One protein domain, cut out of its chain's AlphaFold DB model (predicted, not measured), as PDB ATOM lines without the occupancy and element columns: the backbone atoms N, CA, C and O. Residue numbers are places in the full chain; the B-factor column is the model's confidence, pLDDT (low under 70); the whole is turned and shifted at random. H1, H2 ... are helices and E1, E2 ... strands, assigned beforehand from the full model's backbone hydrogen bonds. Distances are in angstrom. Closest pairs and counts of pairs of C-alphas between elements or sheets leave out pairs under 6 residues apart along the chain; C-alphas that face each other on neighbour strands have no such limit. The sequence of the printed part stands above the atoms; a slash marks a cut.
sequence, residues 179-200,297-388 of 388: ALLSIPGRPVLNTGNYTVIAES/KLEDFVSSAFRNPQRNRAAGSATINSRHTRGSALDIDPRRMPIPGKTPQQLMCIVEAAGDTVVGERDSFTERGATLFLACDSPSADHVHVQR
ATOM      1  N   ALA A 179     119.769 185.559 154.001       91.06
ATOM      2  CA  ALA A 179     118.718 186.582 153.890       91.06
ATOM      3  C   ALA A 179     118.913 187.603 152.740       91.06
ATOM      4  O   ALA A 179     118.003 188.381 152.458       91.06
ATOM      5  N   LEU A 180     120.083 187.617 152.090       94.94
ATOM      6  CA  LEU A 180     120.394 188.426 150.903       94.94
ATOM      7  C   LEU A 180     120.439 187.596 149.607       94.94
ATOM      8  O   LEU A 180     120.811 188.118 148.552       94.94
ATOM      9  N   LEU A 181     120.066 186.315 149.680       95.69
ATOM     10  CA  LEU A 181     119.888 185.440 148.528       95.69
ATOM     11  C   LEU A 181     118.405 185.341 148.163       95.69
ATOM     12  O   LEU A 181     117.539 185.300 149.036       95.69
ATOM     13  N   SER A 182     118.092 185.293 146.869       95.44
ATOM     14  CA  SER A 182     116.727 185.017 146.409       95.44
ATOM     15  C   SER A 182     116.686 184.428 145.000       95.44
ATOM     16  O   SER A 182     117.596 184.634 144.197       95.44
ATOM     17  N   ILE A 183     115.601 183.724 144.673       96.75
ATOM     18  CA  ILE A 183     115.248 183.418 143.282       96.75
ATOM     19  C   ILE A 183     114.559 184.670 142.709       96.75
ATOM     20  O   ILE A 183     113.504 185.057 143.223       96.75
ATOM     21  N   PRO A 184     115.099 185.324 141.666       95.56
ATOM     22  CA  PRO A 184     114.512 186.556 141.156       95.56
ATOM     23  C   PRO A 184     113.218 186.282 140.387       95.56
ATOM     24  O   PRO A 184     113.162 185.419 139.513       95.56
ATOM     25  N   GLY A 185     112.191 187.104 140.627       93.81
ATOM     26  CA  GLY A 185     110.897 187.019 139.929       93.81
ATOM     27  C   GLY A 185     110.938 187.322 138.421       93.81
ATOM     28  O   GLY A 185     109.908 187.236 137.757       93.81
ATOM     29  N   ARG A 186     112.110 187.678 137.880       95.62
ATOM     30  CA  ARG A 186     112.387 187.905 136.454       95.62
ATOM     31  C   ARG A 186     113.682 187.178 136.074       95.62
ATOM     32  O   ARG A 186     114.746 187.617 136.517       95.62
ATOM     33  N   PRO A 187     113.647 186.114 135.249       95.44
ATOM     34  CA  PRO A 187     114.839 185.323 134.932       95.44
ATOM     35  C   PRO A 187     115.994 186.119 134.313       95.44
ATOM     36  O   PRO A 187     117.148 185.803 134.578       95.44
ATOM     37  N   VAL A 188     115.714 187.186 133.551       96.44
ATOM     38  CA  VAL A 188     116.762 188.023 132.932       96.44
ATOM     39  C   VAL A 188     117.644 188.746 133.963       96.44
ATOM     40  O   VAL A 188     118.781 189.109 133.661       96.44
ATOM     41  N   LEU A 189     117.159 188.906 135.202       97.94
ATOM     42  CA  LEU A 189     117.936 189.485 136.298       97.94
ATOM     43  C   LEU A 189     119.037 188.546 136.820       97.94
ATOM     44  O   LEU A 189     119.932 189.012 137.523       97.94
ATOM     45  N   ASN A 190     119.021 187.261 136.450       97.81
ATOM     46  CA  ASN A 190     120.089 186.313 136.747       97.81
ATOM     47  C   ASN A 190     120.885 185.969 135.476       97.81
ATOM     48  O   ASN A 190     120.436 185.204 134.626       97.81
ATOM     49  N   THR A 191     122.101 186.509 135.352       96.94
ATOM     50  CA  THR A 191     123.080 186.091 134.328       96.94
ATOM     51  C   THR A 191     124.224 185.262 134.924       96.94
ATOM     52  O   THR A 191     125.271 185.110 134.283       96.94
ATOM     53  N   GLY A 192     124.037 184.777 136.154       97.19
ATOM     54  CA  GLY A 192     124.967 183.979 136.936       97.19
ATOM     55  C   GLY A 192     125.059 182.516 136.496       97.19
ATOM     56  O   GLY A 192     124.681 182.141 135.385       97.19
ATOM     57  N   ASN A 193     125.599 181.699 137.398       98.00
ATOM     58  CA  ASN A 193     125.801 180.262 137.225       98.00
ATOM     59  C   ASN A 193     124.896 179.400 138.142       98.00
ATOM     60  O   ASN A 193     124.937 178.179 138.033       98.00
ATOM     61  N   TYR A 194     124.114 180.026 139.028       98.00
ATOM     62  CA  TYR A 194     123.260 179.407 140.059       98.00
ATOM     63  C   TYR A 194     121.795 179.824 139.856       98.00
ATOM     64  O   TYR A 194     121.551 180.809 139.155       98.00
ATOM     65  N   THR A 195     120.815 179.146 140.463       97.62
ATOM     66  CA  THR A 195     119.395 179.556 140.352       97.62
ATOM     67  C   THR A 195     119.084 180.836 141.139       97.62
ATOM     68  O   THR A 195     118.328 181.691 140.662       97.62
ATOM     69  N   VAL A 196     119.727 181.002 142.298       97.38
ATOM     70  CA  VAL A 196     119.637 182.180 143.170       97.38
ATOM     71  C   VAL A 196     120.586 183.311 142.756       97.38
ATOM     72  O   VAL A 196     121.640 183.093 142.154       97.38
ATOM     73  N   ILE A 197     120.213 184.541 143.115       98.12
ATOM     74  CA  ILE A 197     121.043 185.749 143.025       98.12
ATOM     75  C   ILE A 197     121.369 186.279 144.421       98.12
ATOM     76  O   ILE A 197     120.594 186.070 145.352       98.12
ATOM     77  N   ALA A 198     122.477 187.012 144.550       97.75
ATOM     78  CA  ALA A 198     122.831 187.742 145.767       97.75
ATOM     79  C   ALA A 198     122.708 189.258 145.547       97.75
ATOM     80  O   ALA A 198     123.407 189.829 144.703       97.75
ATOM     81  N   GLU A 199     121.849 189.917 146.322       96.62
ATOM     82  CA  GLU A 199     121.621 191.365 146.252       96.62
ATOM     83  C   GLU A 199     122.074 192.040 147.553       96.62
ATOM     84  O   GLU A 199     121.711 191.596 148.637       96.62
ATOM     85  N   SER A 200     122.825 193.145 147.488       95.00
ATOM     86  CA  SER A 200     123.152 193.932 148.692       95.00
ATOM     87  C   SER A 200     121.945 194.677 149.275       95.00
ATOM     88  O   SER A 200     122.017 195.179 150.393       95.00
ATOM     89  N   LYS A 297     109.158 197.028 126.647       90.88
ATOM     90  CA  LYS A 297     109.599 196.638 127.985       90.88
ATOM     91  C   LYS A 297     111.114 196.601 127.984       90.88
ATOM     92  O   LYS A 297     111.708 195.936 127.139       90.88
ATOM     93  N   LEU A 298     111.741 197.273 128.933       94.19
ATOM     94  CA  LEU A 298     113.195 197.320 129.055       94.19
ATOM     95  C   LEU A 298     113.796 195.942 129.391       94.19
ATOM     96  O   LEU A 298     114.914 195.639 128.986       94.19
ATOM     97  N   GLU A 299     113.008 195.094 130.062       95.44
ATOM     98  CA  GLU A 299     113.322 193.700 130.406       95.44
ATOM     99  C   GLU A 299     113.761 192.863 129.189       95.44
ATOM    100  O   GLU A 299     114.735 192.119 129.285       95.44
ATOM    101  N   ASP A 300     113.126 193.053 128.026       95.31
ATOM    102  CA  ASP A 300     113.422 192.315 126.784       95.31
ATOM    103  C   ASP A 300     114.810 192.665 126.184       95.31
ATOM    104  O   ASP A 300     115.278 192.013 125.243       95.31
ATOM    105  N   PHE A 301     115.475 193.698 126.722       96.38
ATOM    106  CA  PHE A 301     116.744 194.257 126.239       96.38
ATOM    107  C   PHE A 301     117.873 194.222 127.278       96.38
ATOM    108  O   PHE A 301     118.985 194.653 126.967       96.38
ATOM    109  N   VAL A 302     117.633 193.683 128.479       96.94
ATOM    110  CA  VAL A 302     118.692 193.422 129.469       96.94
ATOM    111  C   VAL A 302     119.616 192.322 128.931       96.94
ATOM    112  O   VAL A 302     119.181 191.207 128.646       96.94
ATOM    113  N   SER A 303     120.899 192.642 128.761       94.81
ATOM    114  CA  SER A 303     121.938 191.727 128.274       94.81
ATOM    115  C   SER A 303     122.735 191.084 129.415       94.81
ATOM    116  O   SER A 303     123.216 189.958 129.264       94.81
ATOM    117  N   SER A 304     122.832 191.749 130.572       95.69
ATOM    118  CA  SER A 304     123.281 191.143 131.830       95.69
ATOM    119  C   SER A 304     122.749 191.890 133.060       95.69
ATOM    120  O   SER A 304     122.384 193.056 132.989       95.69
ATOM    121  N   ALA A 305     122.718 191.217 134.208       97.19
ATOM    122  CA  ALA A 305     122.256 191.750 135.485       97.19
ATOM    123  C   ALA A 305     123.098 191.140 136.623       97.19
ATOM    124  O   ALA A 305     124.304 191.385 136.663       97.19
ATOM    125  N   PHE A 306     122.549 190.311 137.519       98.00
ATOM    126  CA  PHE A 306     123.374 189.611 138.508       98.00
ATOM    127  C   PHE A 306     124.427 188.710 137.840       98.00
ATOM    128  O   PHE A 306     124.127 187.962 136.906       98.00
ATOM    129  N   ARG A 307     125.661 188.752 138.358       97.00
ATOM    130  CA  ARG A 307     126.771 187.864 137.975       97.00
ATOM    131  C   ARG A 307     127.550 187.475 139.231       97.00
ATOM    132  O   ARG A 307     128.241 188.325 139.783       97.00
ATOM    133  N   ASN A 308     127.496 186.211 139.651       97.69
ATOM    134  CA  ASN A 308     128.332 185.679 140.742       97.69
ATOM    135  C   ASN A 308     129.848 185.850 140.445       97.69
ATOM    136  O   ASN A 308     130.215 185.983 139.271       97.69
ATOM    137  N   PRO A 309     130.740 185.878 141.456       97.50
ATOM    138  CA  PRO A 309     132.178 186.131 141.281       97.50
ATOM    139  C   PRO A 309     132.876 185.357 140.140       97.50
ATOM    140  O   PRO A 309     133.537 185.988 139.305       97.50
ATOM    141  N   GLN A 310     132.674 184.035 140.018       96.31
ATOM    142  CA  GLN A 310     133.186 183.206 138.912       96.31
ATOM    143  C   GLN A 310     132.698 183.728 137.557       96.31
ATOM    144  O   GLN A 310     133.487 183.865 136.619       96.31
ATOM    145  N   ARG A 311     131.404 184.050 137.451       96.25
ATOM    146  CA  ARG A 311     130.763 184.510 136.214       96.25
ATOM    147  C   ARG A 311     131.201 185.912 135.815       96.25
ATOM    148  O   ARG A 311     131.478 186.146 134.642       96.25
ATOM    149  N   ASN A 312     131.318 186.826 136.777       95.69
ATOM    150  CA  ASN A 312     131.880 188.163 136.581       95.69
ATOM    151  C   ASN A 312     133.327 188.066 136.060       95.69
ATOM    152  O   ASN A 312     133.682 188.721 135.078       95.69
ATOM    153  N   ARG A 313     134.140 187.164 136.627       93.94
ATOM    154  CA  ARG A 313     135.505 186.899 136.151       93.94
ATOM    155  C   ARG A 313     135.534 186.269 134.751       93.94
ATOM    156  O   ARG A 313     136.299 186.720 133.902       93.94
ATOM    157  N   ALA A 314     134.660 185.303 134.464       94.00
ATOM    158  CA  ALA A 314     134.520 184.649 133.153       94.00
ATOM    159  C   ALA A 314     133.835 185.509 132.065       94.00
ATOM    160  O   ALA A 314     133.794 185.121 130.889       94.00
ATOM    161  N   ALA A 315     133.296 186.672 132.444       90.56
ATOM    162  CA  ALA A 315     132.876 187.743 131.542       90.56
ATOM    163  C   ALA A 315     134.026 188.714 131.195       90.56
ATOM    164  O   ALA A 315     133.828 189.627 130.400       90.56
ATOM    165  N   GLY A 316     135.225 188.513 131.759       88.56
ATOM    166  CA  GLY A 316     136.404 189.351 131.527       88.56
ATOM    167  C   GLY A 316     136.609 190.467 132.556       88.56
ATOM    168  O   GLY A 316     137.549 191.244 132.407       88.56
ATOM    169  N   SER A 317     135.786 190.552 133.610       87.12
ATOM    170  CA  SER A 317     135.908 191.624 134.600       87.12
ATOM    171  C   SER A 317     137.211 191.527 135.403       87.12
ATOM    172  O   SER A 317     137.526 190.516 136.052       87.12
ATOM    173  N   ALA A 318     137.966 192.626 135.398       83.12
ATOM    174  CA  ALA A 318     139.108 192.818 136.285       83.12
ATOM    175  C   ALA A 318     138.665 193.054 137.743       83.12
ATOM    176  O   ALA A 318     139.383 192.674 138.670       83.12
ATOM    177  N   THR A 319     137.479 193.639 137.942       87.50
ATOM    178  CA  THR A 319     136.981 194.126 139.234       87.50
ATOM    179  C   THR A 319     136.114 193.075 139.915       87.50
ATOM    180  O   THR A 319     134.963 192.854 139.537       87.50
ATOM    181  N   ILE A 320     136.641 192.445 140.970       86.56
ATOM    182  CA  ILE A 320     135.893 191.416 141.707       86.56
ATOM    183  C   ILE A 320     134.775 191.987 142.593       86.56
ATOM    184  O   ILE A 320     133.759 191.338 142.801       86.56
ATOM    185  N   ASN A 321     134.910 193.239 143.041       91.31
ATOM    186  CA  ASN A 321     133.894 193.971 143.812       91.31
ATOM    187  C   ASN A 321     132.916 194.744 142.902       91.31
ATOM    188  O   ASN A 321     132.532 195.882 143.194       91.31
ATOM    189  N   SER A 322     132.559 194.121 141.777       93.31
ATOM    190  CA  SER A 322     131.627 194.634 140.771       93.31
ATOM    191  C   SER A 322     130.268 194.998 141.390       93.31
ATOM    192  O   SER A 322     129.927 194.596 142.508       93.31
ATOM    193  N   ARG A 323     129.469 195.782 140.671       94.81
ATOM    194  CA  ARG A 323     128.069 196.049 141.033       94.81
ATOM    195  C   ARG A 323     127.157 194.880 140.628       94.81
ATOM    196  O   ARG A 323     126.210 194.561 141.342       94.81
ATOM    197  N   HIS A 324     127.527 194.122 139.592       96.31
ATOM    198  CA  HIS A 324     126.840 192.879 139.202       96.31
ATOM    199  C   HIS A 324     126.980 191.755 140.231       96.31
ATOM    200  O   HIS A 324     126.049 190.975 140.416       96.31
ATOM    201  N   THR A 325     128.117 191.687 140.932       97.06
ATOM    202  CA  THR A 325     128.383 190.685 141.982       97.06
ATOM    203  C   THR A 325     127.611 190.943 143.276       97.06
ATOM    204  O   THR A 325     127.820 190.232 144.248       97.06
ATOM    205  N   ARG A 326     126.734 191.948 143.321       95.88
ATOM    206  CA  ARG A 326     125.900 192.289 144.485       95.88
ATOM    207  C   ARG A 326     124.498 192.763 144.095       95.88
ATOM    208  O   ARG A 326     123.847 193.457 144.865       95.88
ATOM    209  N   GLY A 327     124.044 192.423 142.885       95.94
ATOM    210  CA  GLY A 327     122.692 192.755 142.435       95.94
ATOM    211  C   GLY A 327     122.412 194.258 142.379       95.94
ATOM    212  O   GLY A 327     121.358 194.711 142.811       95.94
ATOM    213  N   SER A 328     123.366 195.048 141.884       95.25
ATOM    214  CA  SER A 328     123.248 196.514 141.818       95.25
ATOM    215  C   SER A 328     123.642 197.083 140.450       95.25
ATOM    216  O   SER A 328     124.073 198.228 140.374       95.25
ATOM    217  N   ALA A 329     123.551 196.289 139.376       95.69
ATOM    218  CA  ALA A 329     123.819 196.750 138.013       95.69
ATOM    219  C   ALA A 329     123.026 195.999 136.934       95.69
ATOM    220  O   ALA A 329     122.737 194.807 137.083       95.69
ATOM    221  N   LEU A 330     122.745 196.701 135.835       97.06
ATOM    222  CA  LEU A 330     122.134 196.199 134.605       97.06
ATOM    223  C   LEU A 330     122.987 196.613 133.396       97.06
ATOM    224  O   LEU A 330     123.272 197.796 133.223       97.06
ATOM    225  N   ASP A 331     123.320 195.651 132.540       96.50
ATOM    226  CA  ASP A 331     123.816 195.879 131.181       96.50
ATOM    227  C   ASP A 331     122.606 195.763 130.233       96.50
ATOM    228  O   ASP A 331     121.880 194.765 130.271       96.50
ATOM    229  N   ILE A 332     122.353 196.769 129.393       97.31
ATOM    230  CA  ILE A 332     121.178 196.856 128.504       97.31
ATOM    231  C   ILE A 332     121.651 197.076 127.060       97.31
ATOM    232  O   ILE A 332     122.573 197.854 126.838       97.31
ATOM    233  N   ASP A 333     121.002 196.470 126.057       96.31
ATOM    234  CA  ASP A 333     121.263 196.724 124.624       96.31
ATOM    235  C   ASP A 333     120.108 197.493 123.927       96.31
ATOM    236  O   ASP A 333     119.270 196.888 123.241       96.31
ATOM    237  N   PRO A 334     120.058 198.839 124.045       94.69
ATOM    238  CA  PRO A 334     119.055 199.685 123.389       94.69
ATOM    239  C   PRO A 334     119.044 199.603 121.861       94.69
ATOM    240  O   PRO A 334     118.025 199.892 121.235       94.69
ATOM    241  N   ARG A 335     120.150 199.186 121.232       92.94
ATOM    242  CA  ARG A 335     120.308 199.157 119.764       92.94
ATOM    243  C   ARG A 335     119.345 198.173 119.098       92.94
ATOM    244  O   ARG A 335     119.118 198.254 117.893       92.94
ATOM    245  N   ARG A 336     118.803 197.234 119.882       90.69
ATOM    246  CA  ARG A 336     117.843 196.206 119.466       90.69
ATOM    247  C   ARG A 336     116.377 196.624 119.655       90.69
ATOM    248  O   ARG A 336     115.499 195.897 119.194       90.69
ATOM    249  N   MET A 337     116.094 197.755 120.312       91.88
ATOM    250  CA  MET A 337     114.723 198.203 120.585       91.88
ATOM    251  C   MET A 337     114.013 198.656 119.295       91.88
ATOM    252  O   MET A 337     114.527 199.530 118.593       91.88
ATOM    253  N   PRO A 338     112.812 198.139 118.976       86.69
ATOM    254  CA  PRO A 338     112.117 198.427 117.720       86.69
ATOM    255  C   PRO A 338     111.341 199.760 117.758       86.69
ATOM    256  O   PRO A 338     110.164 199.802 117.406       86.69
ATOM    257  N   ILE A 339     111.974 200.857 118.194       85.81
ATOM    258  CA  ILE A 339     111.344 202.186 118.291       85.81
ATOM    259  C   ILE A 339     111.333 202.878 116.913       85.81
ATOM    260  O   ILE A 339     112.384 203.332 116.447       85.81
ATOM    261  N   PRO A 340     110.177 203.041 116.237       77.81
ATOM    262  CA  PRO A 340     110.148 203.658 114.917       77.81
ATOM    263  C   PRO A 340     110.326 205.169 115.067       77.81
ATOM    264  O   PRO A 340     109.480 205.824 115.671       77.81
ATOM    265  N   GLY A 341     111.402 205.722 114.505       76.44
ATOM    266  CA  GLY A 341     111.713 207.156 114.584       76.44
ATOM    267  C   GLY A 341     112.875 207.530 115.505       76.44
ATOM    268  O   GLY A 341     113.192 208.711 115.604       76.44
ATOM    269  N   LYS A 342     113.547 206.553 116.125       85.06
ATOM    270  CA  LYS A 342     114.807 206.753 116.853       85.06
ATOM    271  C   LYS A 342     115.907 205.873 116.233       85.06
ATOM    272  O   LYS A 342     115.615 204.789 115.728       85.06
ATOM    273  N   THR A 343     117.158 206.330 116.219       87.12
ATOM    274  CA  THR A 343     118.323 205.521 115.798       87.12
ATOM    275  C   THR A 343     118.884 204.707 116.973       87.12
ATOM    276  O   THR A 343     118.650 205.080 118.123       87.12
ATOM    277  N   PRO A 344     119.683 203.647 116.734       90.06
ATOM    278  CA  PRO A 344     120.384 202.936 117.804       90.06
ATOM    279  C   PRO A 344     121.175 203.873 118.730       90.06
ATOM    280  O   PRO A 344     121.054 203.769 119.941       90.06
ATOM    281  N   GLN A 345     121.900 204.844 118.171       90.19
ATOM    282  CA  GLN A 345     122.684 205.841 118.913       90.19
ATOM    283  C   GLN A 345     121.801 206.743 119.790       90.19
ATOM    284  O   GLN A 345     122.138 207.027 120.935       90.19
ATOM    285  N   GLN A 346     120.632 207.153 119.288       90.19
ATOM    286  CA  GLN A 346     119.659 207.901 120.087       90.19
ATOM    287  C   GLN A 346     119.110 207.056 121.241       90.19
ATOM    288  O   GLN A 346     118.940 207.575 122.338       90.19
ATOM    289  N   LEU A 347     118.873 205.761 121.018       92.62
ATOM    290  CA  LEU A 347     118.374 204.836 122.038       92.62
ATOM    291  C   LEU A 347     119.416 204.563 123.136       92.62
ATOM    292  O   LEU A 347     119.046 204.509 124.305       92.62
ATOM    293  N   MET A 348     120.705 204.488 122.789       95.00
ATOM    294  CA  MET A 348     121.804 204.451 123.768       95.00
ATOM    295  C   MET A 348     121.780 205.698 124.667       95.00
ATOM    296  O   MET A 348     121.658 205.572 125.883       95.00
ATOM    297  N   CYS A 349     121.772 206.904 124.083       93.94
ATOM    298  CA  CYS A 349     121.695 208.157 124.847       93.94
ATOM    299  C   CYS A 349     120.404 208.311 125.672       93.94
ATOM    300  O   CYS A 349     120.439 208.903 126.747       93.94
ATOM    301  N   ILE A 350     119.266 207.779 125.206       93.44
ATOM    302  CA  ILE A 350     118.010 207.753 125.976       93.44
ATOM    303  C   ILE A 350     118.154 206.887 127.234       93.44
ATOM    304  O   ILE A 350     117.707 207.297 128.303       93.44
ATOM    305  N   VAL A 351     118.773 205.707 127.128       95.50
ATOM    306  CA  VAL A 351     118.930 204.790 128.268       95.50
ATOM    307  C   VAL A 351     120.042 205.246 129.219       95.50
ATOM    308  O   VAL A 351     119.862 205.138 130.428       95.50
ATOM    309  N   GLU A 352     121.124 205.852 128.723       95.38
ATOM    310  CA  GLU A 352     122.148 206.485 129.574       95.38
ATOM    311  C   GLU A 352     121.563 207.666 130.368       95.38
ATOM    312  O   GLU A 352     121.670 207.702 131.592       95.38
ATOM    313  N   ALA A 353     120.832 208.577 129.711       93.38
ATOM    314  CA  ALA A 353     120.170 209.701 130.383       93.38
ATOM    315  C   ALA A 353     119.032 209.265 131.331       93.38
ATOM    316  O   ALA A 353     118.720 209.965 132.302       93.38
ATOM    317  N   ALA A 354     118.403 208.111 131.074       94.00
ATOM    318  CA  ALA A 354     117.496 207.486 132.029       94.00
ATOM    319  C   ALA A 354     118.255 207.010 133.274       94.00
ATOM    320  O   ALA A 354     117.857 207.368 134.383       94.00
ATOM    321  N   GLY A 355     119.368 206.296 133.079       95.19
ATOM    322  CA  GLY A 355     120.260 205.809 134.131       95.19
ATOM    323  C   GLY A 355     120.767 206.921 135.044       95.19
ATOM    324  O   GLY A 355     120.496 206.882 136.240       95.19
ATOM    325  N   ASP A 356     121.359 207.977 134.479       92.88
ATOM    326  CA  ASP A 356     121.788 209.181 135.213       92.88
ATOM    327  C   ASP A 356     120.662 209.772 136.089       92.88
ATOM    328  O   ASP A 356     120.904 210.253 137.196       92.88
ATOM    329  N   THR A 357     119.404 209.721 135.623       92.25
ATOM    330  CA  THR A 357     118.259 210.207 136.414       92.25
ATOM    331  C   THR A 357     117.859 209.232 137.529       92.25
ATOM    332  O   THR A 357     117.486 209.667 138.613       92.25
ATOM    333  N   VAL A 358     117.882 207.925 137.253       94.00
ATOM    334  CA  VAL A 358     117.400 206.856 138.152       94.00
ATOM    335  C   VAL A 358     118.431 206.494 139.225       94.00
ATOM    336  O   VAL A 358     118.068 206.049 140.314       94.00
ATOM    337  N   VAL A 359     119.716 206.697 138.952       90.00
ATOM    338  CA  VAL A 359     120.804 206.541 139.926       90.00
ATOM    339  C   VAL A 359     120.986 207.821 140.750       90.00
ATOM    340  O   VAL A 359     121.299 207.743 141.934       90.00
ATOM    341  N   GLY A 360     120.750 208.997 140.153       78.81
ATOM    342  CA  GLY A 360     120.923 210.307 140.797       78.81
ATOM    343  C   GLY A 360     122.361 210.844 140.756       78.81
ATOM    344  O   GLY A 360     122.591 212.013 141.060       78.81
ATOM    345  N   GLU A 361     123.308 210.016 140.319       76.19
ATOM    346  CA  GLU A 361     124.701 210.354 140.027       76.19
ATOM    347  C   GLU A 361     125.056 209.875 138.609       76.19
ATOM    348  O   GLU A 361     124.338 209.060 138.026       76.19
ATOM    349  N   ARG A 362     126.183 210.349 138.054       74.50
ATOM    350  CA  ARG A 362     126.705 209.916 136.740       74.50
ATOM    351  C   ARG A 362     127.394 208.549 136.798       74.50
ATOM    352  O   ARG A 362     128.551 208.405 136.411       74.50
ATOM    353  N   ASP A 363     126.665 207.570 137.318       81.88
ATOM    354  CA  ASP A 363     127.077 206.170 137.476       81.88
ATOM    355  C   ASP A 363     126.354 205.264 136.448       81.88
ATOM    356  O   ASP A 363     126.198 204.059 136.636       81.88
ATOM    357  N   SER A 364     125.901 205.854 135.337       90.00
ATOM    358  CA  SER A 364     125.461 205.155 134.124       90.00
ATOM    359  C   SER A 364     126.352 205.546 132.952       90.00
ATOM    360  O   SER A 364     126.762 206.700 132.838       90.00
ATOM    361  N   PHE A 365     126.700 204.586 132.100       91.38
ATOM    362  CA  PHE A 365     127.685 204.807 131.045       91.38
ATOM    363  C   PHE A 365     127.549 203.815 129.889       91.38
ATOM    364  O   PHE A 365     127.331 202.618 130.068       91.38
ATOM    365  N   THR A 366     127.714 204.325 128.674       92.75
ATOM    366  CA  THR A 366     127.797 203.534 127.448       92.75
ATOM    367  C   THR A 366     129.168 202.871 127.313       92.75
ATOM    368  O   THR A 366     130.201 203.538 127.383       92.75
ATOM    369  N   GLU A 367     129.189 201.561 127.063       91.12
ATOM    370  CA  GLU A 367     130.414 200.760 126.957       91.12
ATOM    371  C   GLU A 367     130.522 199.981 125.633       91.12
ATOM    372  O   GLU A 367     129.565 199.826 124.864       91.12
ATOM    373  N   ARG A 368     131.717 199.431 125.391       88.62
ATOM    374  CA  ARG A 368     131.955 198.318 124.466       88.62
ATOM    375  C   ARG A 368     132.674 197.174 125.186       88.62
ATOM    376  O   ARG A 368     133.907 197.136 125.225       88.62
ATOM    377  N   GLY A 369     131.907 196.235 125.731       83.81
ATOM    378  CA  GLY A 369     132.406 195.265 126.709       83.81
ATOM    379  C   GLY A 369     132.922 195.928 127.998       83.81
ATOM    380  O   GLY A 369     133.024 197.144 128.087       83.81
ATOM    381  N   ALA A 370     133.274 195.111 128.993       75.56
ATOM    382  CA  ALA A 370     133.422 195.518 130.400       75.56
ATOM    383  C   ALA A 370     134.676 196.359 130.768       75.56
ATOM    384  O   ALA A 370     135.208 196.209 131.874       75.56
ATOM    385  N   THR A 371     135.226 197.154 129.840       76.19
ATOM    386  CA  THR A 371     136.424 197.995 130.065       76.19
ATOM    387  C   THR A 371     136.524 199.268 129.209       76.19
ATOM    388  O   THR A 371     137.474 200.031 129.408       76.19
ATOM    389  N   LEU A 372     135.631 199.503 128.237       85.62
ATOM    390  CA  LEU A 372     135.754 200.622 127.293       85.62
ATOM    391  C   LEU A 372     134.515 201.518 127.322       85.62
ATOM    392  O   LEU A 372     133.603 201.355 126.511       85.62
ATOM    393  N   PHE A 373     134.554 202.509 128.207       90.94
ATOM    394  CA  PHE A 373     133.631 203.643 128.242       90.94
ATOM    395  C   PHE A 373     133.684 204.451 126.935       90.94
ATOM    396  O   PHE A 373     134.760 204.700 126.379       90.94
ATOM    397  N   LEU A 374     132.522 204.887 126.456       92.56
ATOM    398  CA  LEU A 374     132.330 205.631 125.213       92.56
ATOM    399  C   LEU A 374     131.294 206.749 125.411       92.56
ATOM    400  O   LEU A 374     130.516 206.730 126.358       92.56
ATOM    401  N   ALA A 375     131.250 207.711 124.485       91.69
ATOM    402  CA  ALA A 375     130.099 208.607 124.380       91.69
ATOM    403  C   ALA A 375     128.853 207.817 123.941       91.69
ATOM    404  O   ALA A 375     128.966 206.894 123.129       91.69
ATOM    405  N   CYS A 376     127.673 208.198 124.436       92.19
ATOM    406  CA  CYS A 376     126.431 207.459 124.201       92.19
ATOM    407  C   CYS A 376     126.031 207.315 122.725       92.19
ATOM    408  O   CYS A 376     125.404 206.331 122.342       92.19
ATOM    409  N   ASP A 377     126.429 208.253 121.864       91.81
ATOM    410  CA  ASP A 377     126.167 208.216 120.425       91.81
ATOM    411  C   ASP A 377     127.210 207.400 119.633       91.81
ATOM    412  O   ASP A 377     127.107 207.274 118.410       91.81
ATOM    413  N   SER A 378     128.208 206.820 120.308       93.19
ATOM    414  CA  SER A 378     129.311 206.115 119.661       93.19
ATOM    415  C   SER A 378     128.837 204.890 118.863       93.19
ATOM    416  O   SER A 378     128.247 203.962 119.423       93.19
ATOM    417  N   PRO A 379     129.168 204.788 117.559       89.81
ATOM    418  CA  PRO A 379     128.795 203.638 116.739       89.81
ATOM    419  C   PRO A 379     129.566 202.357 117.092       89.81
ATOM    420  O   PRO A 379     129.240 201.300 116.556       89.81
ATOM    421  N   SER A 380     130.583 202.425 117.961       91.88
ATOM    422  CA  SER A 380     131.313 201.245 118.441       91.88
ATOM    423  C   SER A 380     130.775 200.666 119.752       91.88
ATOM    424  O   SER A 380     131.323 199.666 120.205       91.88
ATOM    425  N   ALA A 381     129.769 201.286 120.372       92.88
ATOM    426  CA  ALA A 381     129.197 200.822 121.630       92.88
ATOM    427  C   ALA A 381     128.348 199.547 121.474       92.88
ATOM    428  O   ALA A 381     127.763 199.288 120.411       92.88
ATOM    429  N   ASP A 382     128.262 198.754 122.546       93.25
ATOM    430  CA  ASP A 382     127.445 197.539 122.574       93.25
ATOM    431  C   ASP A 382     126.432 197.396 123.710       93.25
ATOM    432  O   ASP A 382     125.465 196.654 123.523       93.25
ATOM    433  N   HIS A 383     126.557 198.158 124.795       95.25
ATOM    434  CA  HIS A 383     125.524 198.249 125.824       95.25
ATOM    435  C   HIS A 383     125.593 199.578 126.590       95.25
ATOM    436  O   HIS A 383     126.604 200.281 126.552       95.25
ATOM    437  N   VAL A 384     124.501 199.923 127.272       96.62
ATOM    438  CA  VAL A 384     124.506 200.904 128.364       96.62
ATOM    439  C   VAL A 384     124.552 200.122 129.666       96.62
ATOM    440  O   VAL A 384     123.715 199.244 129.889       96.62
ATOM    441  N   HIS A 385     125.520 200.443 130.509       95.50
ATOM    442  CA  HIS A 385     125.622 199.949 131.869       95.50
ATOM    443  C   HIS A 385     124.995 200.963 132.838       95.50
ATOM    444  O   HIS A 385     125.190 202.172 132.697       95.50
ATOM    445  N   VAL A 386     124.244 200.475 133.824       95.81
ATOM    446  CA  VAL A 386     123.552 201.279 134.845       95.81
ATOM    447  C   VAL A 386     123.767 200.625 136.208       95.81
ATOM    448  O   VAL A 386     123.354 199.477 136.385       95.81
ATOM    449  N   GLN A 387     124.373 201.328 137.173       92.00
ATOM    450  CA  GLN A 387     124.697 200.786 138.504       92.00
ATOM    451  C   GLN A 387     124.261 201.676 139.687       92.00
ATOM    452  O   GLN A 387     124.057 202.872 139.529       92.00
ATOM    453  N   ARG A 388     124.124 201.077 140.882       87.62
ATOM    454  CA  ARG A 388     123.789 201.726 142.170       87.62
ATOM    455  C   ARG A 388     124.735 201.307 143.286       87.62
ATOM    456  O   ARG A 388     125.057 200.098 143.375       87.62
TER     457      ARG A 388
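What this domain is: This is residues 179 to 200 and 297 to 388 of the 388 residues of the protein "Peptidase M15-like protein" of Archangium gephyra (UniProt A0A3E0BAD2). Little regular structure here: a small twisted sheet of four short strands, with the long helix H3 over E4 and E3 on one face and long loops around. The 114 printed residues run H1 E1 H2 E2 H3 E3 E4, mixed class, 42 in named elements; the sheet, E1 E2 E4 E3, is antiparallel. It is compact, radius of gyration of the C-alphas 13.9 A, spanning 43 by 29 by 26 A.

Where its parts are: After residues 179 to 200, find H1, residues 298 to 301, from C-alpha 298 at (113.195, 197.320, 129.055). Then come E1, 302 to 304; H2, 309 to 314; E2, 329 to 332; H3, 344 to 359, 22.4 A; E3, 364 to 367; and E4, 383 to 387, ending at (124.697, 200.786, 138.504).

How they stand to each other: Look for N 303 and O 331, 2.8 A, between E1 and E2; N 330 and O 386, 2.9 A, between E2 and E4; N 365 and O 385, 2.9 A, in the hairpin E3 and E4. H3 runs along the strands, height over the sheet 8.3 A; C-alphas 355 and 364 are its closest to E3, 5.2 A. E2, H3, E3 form a split strand-helix-strand unit, two strands running the same way with E4 between, crossover right-handed; with H3 on one face, two layers. H1 only grazes the sheet; H2 is not on it. In H2 and H3 every O i to N i+4 pair is within hydrogen-bond range; H1 is too short for one.

The domain as a whole: Residues 201 to 296 are not printed; C-alphas 200 and 297 are 24.9 A apart. The links H2 to E2, E2 to H3 and E3 to E4 are long. No printed residue is under 70 in pLDDT.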